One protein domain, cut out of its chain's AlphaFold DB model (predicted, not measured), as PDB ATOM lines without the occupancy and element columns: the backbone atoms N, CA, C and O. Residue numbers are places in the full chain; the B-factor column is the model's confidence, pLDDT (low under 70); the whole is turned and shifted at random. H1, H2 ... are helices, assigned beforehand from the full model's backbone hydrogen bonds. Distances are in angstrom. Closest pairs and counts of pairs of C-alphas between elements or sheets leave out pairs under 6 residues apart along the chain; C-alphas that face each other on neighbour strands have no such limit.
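What this domain is: This is residues 963 to 1021 of the 1241 residues of an uncharacterized protein of Lachnospiraceae bacterium (UniProt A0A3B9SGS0). There is little regular structure here: a long winding stretch, residues 963 to 995, makes one side, and after the small H1 a loop turns round and H2 folds back toward that stretch. A short antiparallel pairing, residues 983 to 984 with 994 to 995, ties two parts of the winding stretch together. The printed part has 59 residues with two named helices, H1 then H2, and no named strand; the class is all helix, with only 16 residues in named elements. It is compact, with a radius of gyration of the C-alphas of 11.2 A and spans of 36 by 24 by 14 A.

Where its parts are: H1 is residues 996 to 999, beginning at C-alpha 996 (35.718, 40.305, 22.785). H2 is residues 1007 to 1018, 16.3 A long, ending at C-alpha 1018 (32.092, 51.416, 24.910).

How they stand to each other: H1 and H2 touch; their closest C-alphas, of Ala 999 and Thr 1011, are 4.4 A apart. In H2 every O i to N i+4 pair is within hydrogen-bond range; H1 is too short for such a pair.

The domain as a whole: The C-alphas farthest apart, of Lys 974 and Thr 1005, are 35.7 A apart. The printed part has no cut, and the link from H1 to H2 is short. Mean pLDDT of the printed part is 87.5; residues 1003 to 1004 are under 70.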
ATOM      1  N   SER A 963      33.443  59.477  14.612       87.44
ATOM      2  CA  SER A 963      32.657  58.728  13.619       87.44
ATOM      3  C   SER A 963      33.439  57.663  12.839       87.44
ATOM      4  O   SER A 963      32.860  56.954  12.027       87.44
ATOM      5  N   GLU A 964      34.763  57.637  12.972       93.56
ATOM      6  CA  GLU A 964      35.659  56.678  12.320       93.56
ATOM      7  C   GLU A 964      36.094  55.564  13.282       93.56
ATOM      8  O   GLU A 964      36.612  54.551  12.819       93.56
ATOM      9  N   MET A 965      35.869  55.748  14.588       93.06
ATOM     10  CA  MET A 965      36.111  54.750  15.634       93.06
ATOM     11  C   MET A 965      34.834  54.025  16.060       93.06
ATOM     12  O   MET A 965      34.920  52.953  16.651       93.06
ATOM     13  N   THR A 966      33.657  54.588  15.783       92.50
ATOM     14  CA  THR A 966      32.377  54.027  16.224       92.50
ATOM     15  C   THR A 966      31.627  53.299  15.117       92.50
ATOM     16  O   THR A 966      31.753  53.618  13.933       92.50
ATOM     17  N   GLY A 967      30.825  52.310  15.505       89.56
ATOM     18  CA  GLY A 967      30.010  51.525  14.585       89.56
ATOM     19  C   GLY A 967      28.848  50.814  15.273       89.56
ATOM     20  O   GLY A 967      28.739  50.807  16.498       89.56
ATOM     21  N   ARG A 968      27.975  50.210  14.458       92.31
ATOM     22  CA  ARG A 968      26.803  49.431  14.896       92.31
ATOM     23  C   ARG A 968      26.976  47.986  14.462       92.31
ATOM     24  O   ARG A 968      26.722  47.658  13.305       92.31
ATOM     25  N   GLY A 969      27.489  47.153  15.358       88.81
ATOM     26  CA  GLY A 969      27.774  45.737  15.108       88.81
ATOM     27  C   GLY A 969      28.936  45.452  14.154       88.81
ATOM     28  O   GLY A 969      29.298  44.296  13.984       88.81
ATOM     29  N   ILE A 970      29.524  46.478  13.535       89.56
ATOM     30  CA  ILE A 970      30.568  46.346  12.516       89.56
ATOM     31  C   ILE A 970      31.744  47.229  12.910       89.56
ATOM     32  O   ILE A 970      31.587  48.445  13.037       89.56
ATOM     33  N   ILE A 971      32.920  46.615  13.047       92.38
ATOM     34  CA  ILE A 971      34.173  47.322  13.315       92.38
ATOM     35  C   ILE A 971      34.503  48.227  12.111       92.38
ATOM     36  O   ILE A 971      34.476  47.759  10.967       92.38
ATOM     37  N   PRO A 972      34.804  49.521  12.320       93.06
ATOM     38  CA  PRO A 972      35.131  50.434  11.231       93.06
ATOM     39  C   PRO A 972      36.336  49.966  10.406       93.06
ATOM     40  O   PRO A 972      37.386  49.652  10.955       93.06
ATOM     41  N   GLN A 973      36.232  50.030   9.072       89.50
ATOM     42  CA  GLN A 973      37.314  49.628   8.150       89.50
ATOM     43  C   GLN A 973      38.637  50.372   8.372       89.50
ATOM     44  O   GLN A 973      39.687  49.872   7.991       89.50
ATOM     45  N   LYS A 974      38.584  51.575   8.957       90.81
ATOM     46  CA  LYS A 974      39.775  52.366   9.280       90.81
ATOM     47  C   LYS A 974      40.587  51.801  10.448       90.81
ATOM     48  O   LYS A 974      41.735  52.196  10.602       90.81
ATOM     49  N   MET A 975      40.006  50.919  11.259       92.94
ATOM     50  CA  MET A 975      40.693  50.249  12.360       92.94
ATOM     51  C   MET A 975      41.276  48.918  11.871       92.94
ATOM     52  O   MET A 975      40.850  47.840  12.274       92.94
ATOM     53  N   GLU A 976      42.233  48.991  10.945       89.62
ATOM     54  CA  GLU A 976      42.941  47.820  10.420       89.62
ATOM     55  C   GLU A 976      43.563  46.979  11.552       89.62
ATOM     56  O   GLU A 976      44.053  47.504  12.554       89.62
ATOM     57  N   GLY A 977      43.521  45.653  11.413       86.75
ATOM     58  CA  GLY A 977      43.981  44.709  12.437       86.75
ATOM     59  C   GLY A 977      42.938  44.352  13.504       86.75
ATOM     60  O   GLY A 977      43.073  43.308  14.132       86.75
ATOM     61  N   PHE A 978      41.870  45.139  13.682       91.62
ATOM     62  CA  PHE A 978      40.798  44.807  14.625       91.62
ATOM     63  C   PHE A 978      39.841  43.786  13.989       91.62
ATOM     64  O   PHE A 978      38.950  44.145  13.219       91.62
ATOM     65  N   THR A 979      40.039  42.500  14.285       86.75
ATOM     66  CA  THR A 979      39.216  41.394  13.762       86.75
ATOM     67  C   THR A 979      38.048  41.058  14.692       86.75
ATOM     68  O   THR A 979      38.107  41.300  15.896       86.75
ATOM     69  N   GLU A 980      36.980  40.459  14.156       83.19
ATOM     70  CA  GLU A 980      35.783  40.072  14.934       83.19
ATOM     71  C   GLU A 980      36.045  38.969  15.986       83.19
ATOM     72  O   GLU A 980      35.232  38.766  16.898       83.19
ATOM     73  N   ASP A 981      37.187  38.282  15.887       77.31
ATOM     74  CA  ASP A 981      37.634  37.286  16.864       77.31
ATOM     75  C   ASP A 981      38.128  37.958  18.156       77.31
ATOM     76  O   ASP A 981      37.755  37.557  19.262       77.31
ATOM     77  N   GLU A 982      38.918  39.030  18.035       79.81
ATOM     78  CA  GLU A 982      39.509  39.744  19.175       79.81
ATOM     79  C   GLU A 982      38.661  40.933  19.650       79.81
ATOM     80  O   GLU A 982      38.709  41.304  20.828       79.81
ATOM     81  N   TRP A 983      37.824  41.474  18.762       91.81
ATOM     82  CA  TRP A 983      37.027  42.679  18.976       91.81
ATOM     83  C   TRP A 983      35.540  42.461  18.692       91.81
ATOM     84  O   TRP A 983      35.134  41.589  17.931       91.81
ATOM     85  N   TYR A 984      34.702  43.268  19.332       91.50
ATOM     86  CA  TYR A 984      33.252  43.153  19.289       91.50
ATOM     87  C   TYR A 984      32.582  44.527  19.287       91.50
ATOM     88  O   TYR A 984      33.005  45.431  19.997       91.50
ATOM     89  N   MET A 985      31.487  44.680  18.548       92.31
ATOM     90  CA  MET A 985      30.597  45.835  18.659       92.31
ATOM     91  C   MET A 985      29.152  45.369  18.799       92.31
ATOM     92  O   MET A 985      28.750  44.377  18.195       92.31
ATOM     93  N   GLN A 986      28.364  46.106  19.578       90.56
ATOM     94  CA  GLN A 986      26.927  45.868  19.699       90.56
ATOM     95  C   GLN A 986      26.175  46.555  18.550       90.56
ATOM     96  O   GLN A 986      26.643  47.548  17.995       90.56
ATOM     97  N   GLU A 987      25.028  45.996  18.157       90.19
ATOM     98  CA  GLU A 987      24.244  46.454  16.997       90.19
ATOM     99  C   GLU A 987      23.241  47.572  17.320       90.19
ATOM    100  O   GLU A 987      22.751  48.251  16.416       90.19
ATOM    101  N   ASP A 988      22.883  47.742  18.591       88.31
ATOM    102  CA  ASP A 988      21.751  48.561  19.026       88.31
ATOM    103  C   ASP A 988      22.055  50.064  19.083       88.31
ATOM    104  O   ASP A 988      21.126  50.875  19.015       88.31
ATOM    105  N   ASN A 989      23.330  50.448  19.152       86.94
ATOM    106  CA  ASN A 989      23.765  51.841  19.168       86.94
ATOM    107  C   ASN A 989      25.140  52.020  18.506       86.94
ATOM    108  O   ASN A 989      25.721  51.059  18.009       86.94
ATOM    109  N   ASP A 990      25.650  53.251  18.483       88.12
ATOM    110  CA  ASP A 990      27.030  53.527  18.094       88.12
ATOM    111  C   ASP A 990      27.965  53.197  19.274       88.12
ATOM    112  O   ASP A 990      27.912  53.824  20.334       88.12
ATOM    113  N   TYR A 991      28.801  52.173  19.100       91.62
ATOM    114  CA  TYR A 991      29.772  51.706  20.093       91.62
ATOM    115  C   TYR A 991      31.198  51.897  19.588       91.62
ATOM    116  O   TYR A 991      31.449  51.829  18.387       91.62
ATOM    117  N   LEU A 992      32.138  52.078  20.512       93.31
ATOM    118  CA  LEU A 992      33.561  51.808  20.298       93.31
ATOM    119  C   LEU A 992      33.815  50.286  20.267       93.31
ATOM    120  O   LEU A 992      33.019  49.526  20.834       93.31
ATOM    121  N   PRO A 993      34.907  49.813  19.632       95.31
ATOM    122  CA  PRO A 993      35.254  48.400  19.653       95.31
ATOM    123  C   PRO A 993      35.463  47.934  21.096       95.31
ATOM    124  O   PRO A 993      36.248  48.498  21.843       95.31
ATOM    125  N   GLN A 994      34.767  46.887  21.503       95.00
ATOM    126  CA  GLN A 994      34.945  46.231  22.791       95.00
ATOM    127  C   GLN A 994      35.906  45.056  22.634       95.00
ATOM    128  O   GLN A 994      35.832  44.329  21.646       95.00
ATOM    129  N   ILE A 995      36.758  44.808  23.629       92.25
ATOM    130  CA  ILE A 995      37.576  43.589  23.672       92.25
ATOM    131  C   ILE A 995      36.633  42.383  23.797       92.25
ATOM    132  O   ILE A 995      35.957  42.235  24.821       92.25
ATOM    133  N   SER A 996      36.600  41.490  22.797       87.50
ATOM    134  CA  SER A 996      35.718  40.305  22.785       87.50
ATOM    135  C   SER A 996      35.904  39.445  24.039       87.50
ATOM    136  O   SER A 996      34.928  38.957  24.605       87.50
ATOM    137  N   TYR A 997      37.148  39.326  24.517       84.00
ATOM    138  CA  TYR A 997      37.516  38.554  25.708       84.00
ATOM    139  C   TYR A 997      36.837  39.036  27.007       84.00
ATOM    140  O   TYR A 997      36.636  38.248  27.932       84.00
ATOM    141  N   ILE A 998      36.451  40.316  27.068       86.81
ATOM    142  CA  ILE A 998      35.717  40.919  28.190       86.81
ATOM    143  C   ILE A 998      34.217  41.002  27.871       86.81
ATOM    144  O   ILE A 998      33.385  40.626  28.691       86.81
ATOM    145  N   ALA A 999      33.852  41.485  26.683       88.94
ATOM    146  CA  ALA A 999      32.466  41.817  26.345       88.94
ATOM    147  C   ALA A 999      31.574  40.609  26.041       88.94
ATOM    148  O   ALA A 999      30.353  40.708  26.120       88.94
ATOM    149  N   LYS A1000      32.170  39.468  25.688       83.19
ATOM    150  CA  LYS A1000      31.464  38.191  25.494       83.19
ATOM    151  C   LYS A1000      31.759  37.214  26.635       83.19
ATOM    152  O   LYS A1000      31.584  36.006  26.480       83.19
ATOM    153  N   ASN A1001      32.252  37.719  27.766       80.38
ATOM    154  CA  ASN A1001      32.678  36.885  28.873       80.38
ATOM    155  C   ASN A1001      31.472  36.255  29.580       80.38
ATOM    156  O   ASN A1001      30.555  36.947  30.021       80.38
ATOM    157  N   ASN A1002      31.487  34.932  29.705       75.00
ATOM    158  CA  ASN A1002      30.410  34.145  30.301       75.00
ATOM    159  C   ASN A1002      30.797  33.532  31.655       75.00
ATOM    160  O   ASN A1002      30.144  32.586  32.093       75.00
ATOM    161  N   ALA A1003      31.846  34.048  32.306       68.25
ATOM    162  CA  ALA A1003      32.261  33.570  33.614       68.25
ATOM    163  C   ALA A1003      31.135  33.713  34.650       68.25
ATOM    164  O   ALA A1003      30.441  34.733  34.704       68.25
ATOM    165  N   GLU A1004      30.969  32.681  35.477       64.25
ATOM    166  CA  GLU A1004      29.800  32.506  36.342       64.25
ATOM    167  C   GLU A1004      29.681  33.601  37.413       64.25
ATOM    168  O   GLU A1004      28.581  34.089  37.676       64.25
ATOM    169  N   THR A1005      30.807  34.034  37.990       75.88
ATOM    170  CA  THR A1005      30.806  34.943  39.146       75.88
ATOM    171  C   THR A1005      30.804  36.412  38.732       75.88
ATOM    172  O   THR A1005      30.040  37.210  39.277       75.88
ATOM    173  N   ILE A1006      31.657  36.791  37.773       82.31
ATOM    174  CA  ILE A1006      31.861  38.203  37.409       82.31
ATOM    175  C   ILE A1006      31.679  38.506  35.917       82.31
ATOM    176  O   ILE A1006      31.756  39.674  35.537       82.31
ATOM    177  N   GLY A1007      31.418  37.512  35.061       80.56
ATOM    178  CA  GLY A1007      31.314  37.708  33.606       80.56
ATOM    179  C   GLY A1007      30.249  38.736  33.218       80.56
ATOM    180  O   GLY A1007      30.480  39.601  32.370       80.56
ATOM    181  N   ALA A1008      29.115  38.738  33.928       86.44
ATOM    182  CA  ALA A1008      28.071  39.749  33.759       86.44
ATOM    183  C   ALA A1008      28.543  41.167  34.134       86.44
ATOM    184  O   ALA A1008      28.167  42.133  33.472       86.44
ATOM    185  N   LEU A1009      29.376  41.303  35.172       89.56
ATOM    186  CA  LEU A1009      29.945  42.588  35.580       89.56
ATOM    187  C   LEU A1009      30.985  43.081  34.565       89.56
ATOM    188  O   LEU A1009      30.929  44.243  34.176       89.56
ATOM    189  N   LEU A1010      31.872  42.200  34.094       88.12
ATOM    190  CA  LEU A1010      32.845  42.495  33.034       88.12
ATOM    191  C   LEU A1010      32.145  42.980  31.757       88.12
ATOM    192  O   LEU A1010      32.463  44.051  31.241       88.12
ATOM    193  N   THR A1011      31.139  42.226  31.305       90.12
ATOM    194  CA  THR A1011      30.328  42.558  30.126       90.12
ATOM    195  C   THR A1011      29.633  43.902  30.303       90.12
ATOM    196  O   THR A1011      29.683  44.752  29.414       90.12
ATOM    197  N   LYS A1012      29.032  44.135  31.478       91.31
ATOM    198  CA  LYS A1012      28.376  45.400  31.799       91.31
ATOM    199  C   LYS A1012      29.359  46.570  31.726       91.31
ATOM    200  O   LYS A1012      29.091  47.510  30.984       91.31
ATOM    201  N   ILE A1013      30.497  46.498  32.422       90.50
ATOM    202  CA  ILE A1013      31.508  47.569  32.425       90.50
ATOM    203  C   ILE A1013      32.017  47.834  31.006       90.50
ATOM    204  O   ILE A1013      32.101  48.990  30.595       90.50
ATOM    205  N   SER A1014      32.311  46.782  30.236       91.19
ATOM    206  CA  SER A1014      32.758  46.931  28.849       91.19
ATOM    207  C   SER A1014      31.702  47.624  27.986       91.19
ATOM    208  O   SER A1014      32.025  48.585  27.293       91.19
ATOM    209  N   SER A1015      30.441  47.198  28.079       90.56
ATOM    210  CA  SER A1015      29.345  47.772  27.295       90.56
ATOM    211  C   SER A1015      29.039  49.228  27.653       90.56
ATOM    212  O   SER A1015      28.890  50.053  26.758       90.56
ATOM    213  N   GLU A1016      28.985  49.567  28.944       88.75
ATOM    214  CA  GLU A1016      28.640  50.915  29.410       88.75
ATOM    215  C   GLU A1016      29.706  51.945  29.021       88.75
ATOM    216  O   GLU A1016      29.363  53.087  28.731       88.75
ATOM    217  N   ASN A1017      30.981  51.546  28.978       87.62
ATOM    218  CA  ASN A1017      32.080  52.443  28.609       87.62
ATOM    219  C   ASN A1017      32.358  52.470  27.100       87.62
ATOM    220  O   ASN A1017      32.895  53.452  26.598       87.62
ATOM    221  N   ALA A1018      31.989  51.419  26.365       89.31
ATOM    222  CA  ALA A1018      32.092  51.416  24.910       89.31
ATOM    223  C   ALA A1018      30.916  52.114  24.222       89.31
ATOM    224  O   ALA A1018      31.061  52.538  23.076       89.31
ATOM    225  N   LEU A1019      29.761  52.219  24.884       86.94
ATOM    226  CA  LEU A1019      28.611  52.945  24.364       86.94
ATOM    227  C   LEU A1019      29.003  54.404  24.127       86.94
ATOM    228  O   LEU A1019      29.301  55.135  25.068       86.94
ATOM    229  N   PHE A1020      29.001  54.834  22.865       84.56
ATOM    230  CA  PHE A1020      29.501  56.149  22.486       84.56
ATOM    231  C   PHE A1020      28.434  57.236  22.677       84.56
ATOM    232  O   PHE A1020      28.075  57.959  21.753       84.56
ATOM    233  N   HIS A1021      27.924  57.349  23.903       80.25
ATOM    234  CA  HIS A1021      27.184  58.510  24.383       80.25
ATOM    235  C   HIS A1021      27.893  59.057  25.619       80.25
ATOM    236  O   HIS A1021      28.442  58.305  26.422       80.25
TER     237      HIS A1021